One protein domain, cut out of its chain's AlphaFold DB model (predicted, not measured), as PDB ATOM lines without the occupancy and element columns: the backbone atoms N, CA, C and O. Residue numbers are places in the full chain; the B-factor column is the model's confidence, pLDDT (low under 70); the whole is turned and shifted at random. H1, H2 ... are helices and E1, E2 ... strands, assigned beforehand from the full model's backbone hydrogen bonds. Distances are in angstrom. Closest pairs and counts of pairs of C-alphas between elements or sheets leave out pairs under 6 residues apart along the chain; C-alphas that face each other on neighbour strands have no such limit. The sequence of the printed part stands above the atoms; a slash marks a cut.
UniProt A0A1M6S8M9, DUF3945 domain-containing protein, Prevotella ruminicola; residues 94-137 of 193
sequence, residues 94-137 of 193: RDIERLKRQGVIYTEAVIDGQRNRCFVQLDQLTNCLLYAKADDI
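This is residues 94 to 137 of the 193 residues of the protein "DUF3945 domain-containing protein" of Prevotella ruminicola (UniProt A0A1M6S8M9). A small, strongly twisted sheet of three strands arches over helix H1, which covers one face at the end where E1 begins and E2 ends. The hairpin of E1 and E2 makes the arch by bending sharply partway along both strands, while the very short H2 sits at the end of E3 on the opposite face, beside the strands. The printed part has 44 residues, with two named helices and three named strands in the order H1, E1, E2, E3, H2; the sheet's order is E1, E2, E3, antiparallel throughout, and the class is mixed, helices and strands. The whole is compact, with a radius of gyration of the C-alphas of 10.2 A and spans of 26 by 19 by 19 A.

H1 is residues 94 to 102, 12.0 A from first to last C-alpha, and begins with C-alpha 94 at (130.232, 144.295, 161.636). E1, residues 104 to 111, measures 16.9 A and bends by 80 degrees at residue 107. E2, residues 114 to 122, measures 20.8 A and bends by 78 degrees at residue 117; its C-alpha 114 is at (116.145, 135.724, 173.269). E3 is residues 129 to 133, 13.3 A long. H2 is residues 134 to 137, 5.3 A long, and ends with C-alpha 137 at (122.696, 149.296, 182.735).

E1, E2 and E3 form a meander, each strand the antiparallel neighbour of the one before, with E1 and E3 as edge strands. E1 and E2 are a hairpin with 143 degrees between their directions; N 105 and O 120 are 2.8 A apart and N 111 and O 114 are 2.9 A apart, both within hydrogen-bond range. E2 and E3 are a hairpin at 134 degrees, with N 121 and O 130 at 2.8 A, within hydrogen-bond range. H1 is on the sheet at a height of 7.8 A, over E1 and E2. It runs along the strands, at 25 degrees to E1 on the local plane. The closest C-alphas of H1 and E1 are those of Leu 99 and Ile 105, 6.1 A apart. H2 is on the opposite face at a height of 6.6 A, over none of the strands; its closest C-alphas to E2 are those of Ala 134 and Cys 118, 4.6 A apart. H1 and H2 are apart. In H1 every O i to N i+4 pair is within hydrogen-bond range; H2 is too short for such a pair, and its one O i to N i+3 pair is not within range.

The two C-alphas farthest apart are those of Gln 114 and Leu 125, at 27.8 A. The printed part has no cut. The links H1 to E1, E1 to E2 and E3 to H2 are tight, and E2 to E3 is a short link of 6 residues. The mean pLDDT of the printed part is 94.2, and no printed residue is under 70.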
ATOM      1  N   ARG A  94     130.142 142.844 161.434       96.88
ATOM      2  CA  ARG A  94     130.232 144.295 161.636       96.88
ATOM      3  C   ARG A  94     130.338 144.657 163.116       96.88
ATOM      4  O   ARG A  94     131.052 145.603 163.439       96.88
ATOM      5  N   ASP A  95     129.642 143.942 163.992       96.94
ATOM      6  CA  ASP A  95     129.704 144.162 165.438       96.94
ATOM      7  C   ASP A  95     131.045 143.732 166.016       96.94
ATOM      8  O   ASP A  95     131.639 144.502 166.762       96.94
ATOM      9  N   ILE A  96     131.584 142.591 165.581       96.50
ATOM     10  CA  ILE A  96     132.936 142.148 165.953       96.50
ATOM     11  C   ILE A  96     133.979 143.205 165.550       96.50
ATOM     12  O   ILE A  96     134.815 143.609 166.354       96.50
ATOM     13  N   GLU A  97     133.893 143.736 164.330       96.50
ATOM     14  CA  GLU A  97     134.793 144.800 163.869       96.50
ATOM     15  C   GLU A  97     134.610 146.122 164.631       96.50
ATOM     16  O   GLU A  97     135.561 146.882 164.818       96.50
ATOM     17  N   ARG A  98     133.393 146.430 165.094       95.81
ATOM     18  CA  ARG A  98     133.166 147.583 165.977       95.81
ATOM     19  C   ARG A  98     133.749 147.339 167.368       95.81
ATOM     20  O   ARG A  98     134.381 148.255 167.878       95.81
ATOM     21  N   LEU A  99     133.594 146.142 167.938       95.38
ATOM     22  CA  LEU A  99     134.179 145.753 169.227       95.38
ATOM     23  C   LEU A  99     135.698 145.910 169.215       95.38
ATOM     24  O   LEU A  99     136.237 146.590 170.080       95.38
ATOM     25  N   LYS A 100     136.378 145.401 168.181       94.88
ATOM     26  CA  LYS A 100     137.835 145.569 168.023       94.88
ATOM     27  C   LYS A 100     138.271 147.037 168.018       94.88
ATOM     28  O   LYS A 100     139.315 147.371 168.564       94.88
ATOM     29  N   ARG A 101     137.482 147.924 167.399       93.38
ATOM     30  CA  ARG A 101     137.810 149.357 167.286       93.38
ATOM     31  C   ARG A 101     137.414 150.188 168.504       93.38
ATOM     32  O   ARG A 101     138.060 151.193 168.773       93.38
ATOM     33  N   GLN A 102     136.308 149.848 169.161       91.69
ATOM     34  CA  GLN A 102     135.656 150.697 170.167       91.69
ATOM     35  C   GLN A 102     135.754 150.127 171.586       91.69
ATOM     36  O   GLN A 102     135.483 150.849 172.540       91.69
ATOM     37  N   GLY A 103     136.108 148.849 171.741       92.44
ATOM     38  CA  GLY A 103     136.106 148.122 173.013       92.44
ATOM     39  C   GLY A 103     134.699 147.741 173.476       92.44
ATOM     40  O   GLY A 103     134.455 146.587 173.798       92.44
ATOM     41  N   VAL A 104     133.753 148.678 173.436       93.62
ATOM     42  CA  VAL A 104     132.353 148.481 173.831       93.62
ATOM     43  C   VAL A 104     131.400 148.945 172.732       93.62
ATOM     44  O   VAL A 104     131.631 149.958 172.070       93.62
ATOM     45  N   ILE A 105     130.312 148.203 172.527       95.12
ATOM     46  CA  ILE A 105     129.263 148.536 171.563       95.12
ATOM     47  C   ILE A 105     127.872 148.368 172.169       95.12
ATOM     48  O   ILE A 105     127.633 147.502 173.004       95.12
ATOM     49  N   TYR A 106     126.933 149.169 171.676       95.25
ATOM     50  CA  TYR A 106     125.500 148.933 171.822       95.25
ATOM     51  C   TYR A 106     124.981 148.215 170.566       95.25
ATOM     52  O   TYR A 106     125.169 148.723 169.447       95.25
ATOM     53  N   THR A 107     124.382 147.032 170.730       95.88
ATOM     54  CA  THR A 107     123.865 146.202 169.625       95.88
ATOM     55  C   THR A 107     122.747 145.249 170.077       95.88
ATOM     56  O   THR A 107     122.384 145.225 171.252       95.88
ATOM     57  N   GLU A 108     122.150 144.510 169.142       96.12
ATOM     58  CA  GLU A 108     121.308 143.352 169.467       96.12
ATOM     59  C   GLU A 108     122.184 142.115 169.647       96.12
ATOM     60  O   GLU A 108     123.050 141.854 168.816       96.12
ATOM     61  N   ALA A 109     121.943 141.364 170.715       96.56
ATOM     62  CA  ALA A 109     122.609 140.097 170.986       96.56
ATOM     63  C   ALA A 109     121.592 139.080 171.511       96.56
ATOM     64  O   ALA A 109     120.576 139.457 172.105       96.56
ATOM     65  N   VAL A 110     121.856 137.797 171.286       95.81
ATOM     66  CA  VAL A 110     121.054 136.719 171.869       95.81
ATOM     67  C   VAL A 110     121.556 136.427 173.283       95.81
ATOM     68  O   VAL A 110     122.736 136.200 173.502       95.81
ATOM     69  N   ILE A 111     120.653 136.490 174.260       89.50
ATOM     70  CA  ILE A 111     120.899 136.137 175.663       89.50
ATOM     71  C   ILE A 111     119.790 135.173 176.061       89.50
ATOM     72  O   ILE A 111     118.614 135.498 175.884       89.50
ATOM     73  N   ASP A 112     120.160 133.994 176.560       87.06
ATOM     74  CA  ASP A 112     119.225 132.934 176.961       87.06
ATOM     75  C   ASP A 112     118.204 132.591 175.857       87.06
ATOM     76  O   ASP A 112     117.004 132.451 176.095       87.06
ATOM     77  N   GLY A 113     118.670 132.540 174.603       90.06
ATOM     78  CA  GLY A 113     117.841 132.254 173.425       90.06
ATOM     79  C   GLY A 113     116.919 133.395 172.975       90.06
ATOM     80  O   GLY A 113     116.176 133.235 172.008       90.06
ATOM     81  N   GLN A 114     116.954 134.559 173.631       93.25
ATOM     82  CA  GLN A 114     116.145 135.724 173.269       93.25
ATOM     83  C   GLN A 114     117.007 136.870 172.745       93.25
ATOM     84  O   GLN A 114     118.039 137.217 173.322       93.25
ATOM     85  N   ARG A 115     116.552 137.526 171.675       95.19
ATOM     86  CA  ARG A 115     117.227 138.711 171.140       95.19
ATOM     87  C   ARG A 115     116.923 139.932 172.012       95.19
ATOM     88  O   ARG A 115     115.770 140.320 172.171       95.19
ATOM     89  N   ASN A 116     117.971 140.538 172.560       95.88
ATOM     90  CA  ASN A 116     117.909 141.670 173.480       95.88
ATOM     91  C   ASN A 116     118.790 142.820 172.973       95.88
ATOM     92  O   ASN A 116     119.774 142.600 172.268       95.88
ATOM     93  N   ARG A 117     118.465 144.060 173.360       95.44
ATOM     94  CA  ARG A 117     119.386 145.197 173.209       95.44
ATOM     95  C   ARG A 117     120.385 145.173 174.355       95.44
ATOM     96  O   ARG A 117     119.986 145.181 175.519       95.44
ATOM     97  N   CYS A 118     121.669 145.165 174.022       95.88
ATOM     98  CA  CYS A 118     122.741 144.922 174.975       95.88
ATOM     99  C   CYS A 118     123.898 145.892 174.772       95.88
ATOM    100  O   CYS A 118     124.182 146.340 173.655       95.88
ATOM    101  N   PHE A 119     124.606 146.150 175.865       96.12
ATOM    102  CA  PHE A 119     126.003 146.538 175.794       96.12
ATOM    103  C   PHE A 119     126.842 145.271 175.724       96.12
ATOM    104  O   PHE A 119     126.612 144.341 176.493       96.12
ATOM    105  N   VAL A 120     127.796 145.246 174.800       96.06
ATOM    106  CA  VAL A 120     128.778 144.172 174.663       96.06
ATOM    107  C   VAL A 120     130.156 144.807 174.697       96.06
ATOM    108  O   VAL A 120     130.396 145.779 173.979       96.06
ATOM    109  N   GLN A 121     131.041 144.280 175.529       95.62
ATOM    110  CA  GLN A 121     132.401 144.763 175.713       95.62
ATOM    111  C   GLN A 121     133.397 143.634 175.492       95.62
ATOM    112  O   GLN A 121     133.233 142.538 176.017       95.62
ATOM    113  N   LEU A 122     134.431 143.924 174.711       95.94
ATOM    114  CA  LEU A 122     135.574 143.054 174.510       95.94
ATOM    115  C   LEU A 122     136.533 143.204 175.687       95.94
ATOM    116  O   LEU A 122     137.058 144.292 175.925       95.94
ATOM    117  N   ASP A 123     136.787 142.101 176.381       94.88
ATOM    118  CA  ASP A 123     137.928 141.993 177.276       94.88
ATOM    119  C   ASP A 123     139.184 141.739 176.433       94.88
ATOM    120  O   ASP A 123     139.360 140.672 175.845       94.88
ATOM    121  N   GLN A 124     140.061 142.739 176.358       92.50
ATOM    122  CA  GLN A 124     141.268 142.682 175.532       92.50
ATOM    123  C   GLN A 124     142.326 141.707 176.063       92.50
ATOM    124  O   GLN A 124     143.212 141.320 175.307       92.50
ATOM    125  N   LEU A 125     142.259 141.316 177.340       94.06
ATOM    126  CA  LEU A 125     143.205 140.359 177.916       94.06
ATOM    127  C   LEU A 125     142.857 138.924 177.526       94.06
ATOM    128  O   LEU A 125     143.755 138.102 177.358       94.06
ATOM    129  N   THR A 126     141.564 138.624 177.387       95.62
ATOM    130  CA  THR A 126     141.068 137.253 177.213       95.62
ATOM    131  C   THR A 126     140.446 136.991 175.845       95.62
ATOM    132  O   THR A 126     140.251 135.837 175.478       95.62
ATOM    133  N   ASN A 127     140.109 138.041 175.091       96.00
ATOM    134  CA  ASN A 127     139.240 137.976 173.915       96.00
ATOM    135  C   ASN A 127     137.835 137.401 174.199       96.00
ATOM    136  O   ASN A 127     137.084 137.083 173.273       96.00
ATOM    137  N   CYS A 128     137.437 137.319 175.471       95.25
ATOM    138  CA  CYS A 128     136.059 137.052 175.858       95.25
ATOM    139  C   CYS A 128     135.192 138.312 175.738       95.25
ATOM    140  O   CYS A 128     135.675 139.448 175.754       95.25
ATOM    141  N   LEU A 129     133.878 138.103 175.659       95.44
ATOM    142  CA  LEU A 129     132.896 139.181 175.664       95.44
ATOM    143  C   LEU A 129     132.167 139.258 177.006       95.44
ATOM    144  O   LEU A 129     131.592 138.281 177.487       95.44
ATOM    145  N   LEU A 130     132.154 140.457 177.579       93.12
ATOM    146  CA  LEU A 130     131.249 140.854 178.649       93.12
ATOM    147  C   LEU A 130     129.984 141.436 178.026       93.12
ATOM    148  O   LEU A 130     130.047 142.120 177.002       93.12
ATOM    149  N   TYR A 131     128.830 141.205 178.640       93.88
ATOM    150  CA  TYR A 131     127.581 141.778 178.158       93.88
ATOM    151  C   TYR A 131     126.613 142.077 179.295       93.88
ATOM    152  O   TYR A 131     126.628 141.433 180.340       93.88
ATOM    153  N   ALA A 132     125.746 143.058 179.065       92.31
ATOM    154  CA  ALA A 132     124.639 143.383 179.949       92.31
ATOM    155  C   ALA A 132     123.457 143.907 179.130       92.31
ATOM    156  O   ALA A 132     123.644 144.636 178.147       92.31
ATOM    157  N   LYS A 133     122.231 143.560 179.538       93.06
ATOM    158  CA  LYS A 133     121.022 144.109 178.913       93.06
ATOM    159  C   LYS A 133     121.015 145.623 179.100       93.06
ATOM    160  O   LYS A 133     121.330 146.146 180.171       93.06
ATOM    161  N   ALA A 134     120.657 146.335 178.041       93.56
ATOM    162  CA  ALA A 134     120.732 147.787 178.019       93.56
ATOM    163  C   ALA A 134     119.832 148.447 179.066       93.56
ATOM    164  O   ALA A 134     120.211 149.473 179.623       93.56
ATOM    165  N   ASP A 135     118.681 147.846 179.364       90.88
ATOM    166  CA  ASP A 135     117.760 148.343 180.388       90.88
ATOM    167  C   ASP A 135     118.348 148.231 181.799       90.88
ATOM    168  O   ASP A 135     118.146 149.127 182.620       90.88
ATOM    169  N   ASP A 136     119.114 147.174 182.079       90.56
ATOM    170  CA  ASP A 136     119.722 146.961 183.394       90.56
ATOM    171  C   ASP A 136     120.818 147.995 183.651       90.56
ATOM    172  O   ASP A 136     120.816 148.658 184.688       90.56
ATOM    173  N   ILE A 137     121.679 148.239 182.660       90.19
ATOM    174  CA  ILE A 137     122.696 149.296 182.735       90.19
ATOM    175  C   ILE A 137     122.065 150.690 182.669       90.19
ATOM    176  O   ILE A 137     122.471 151.604 183.383       90.19
TER     177      ILE A 137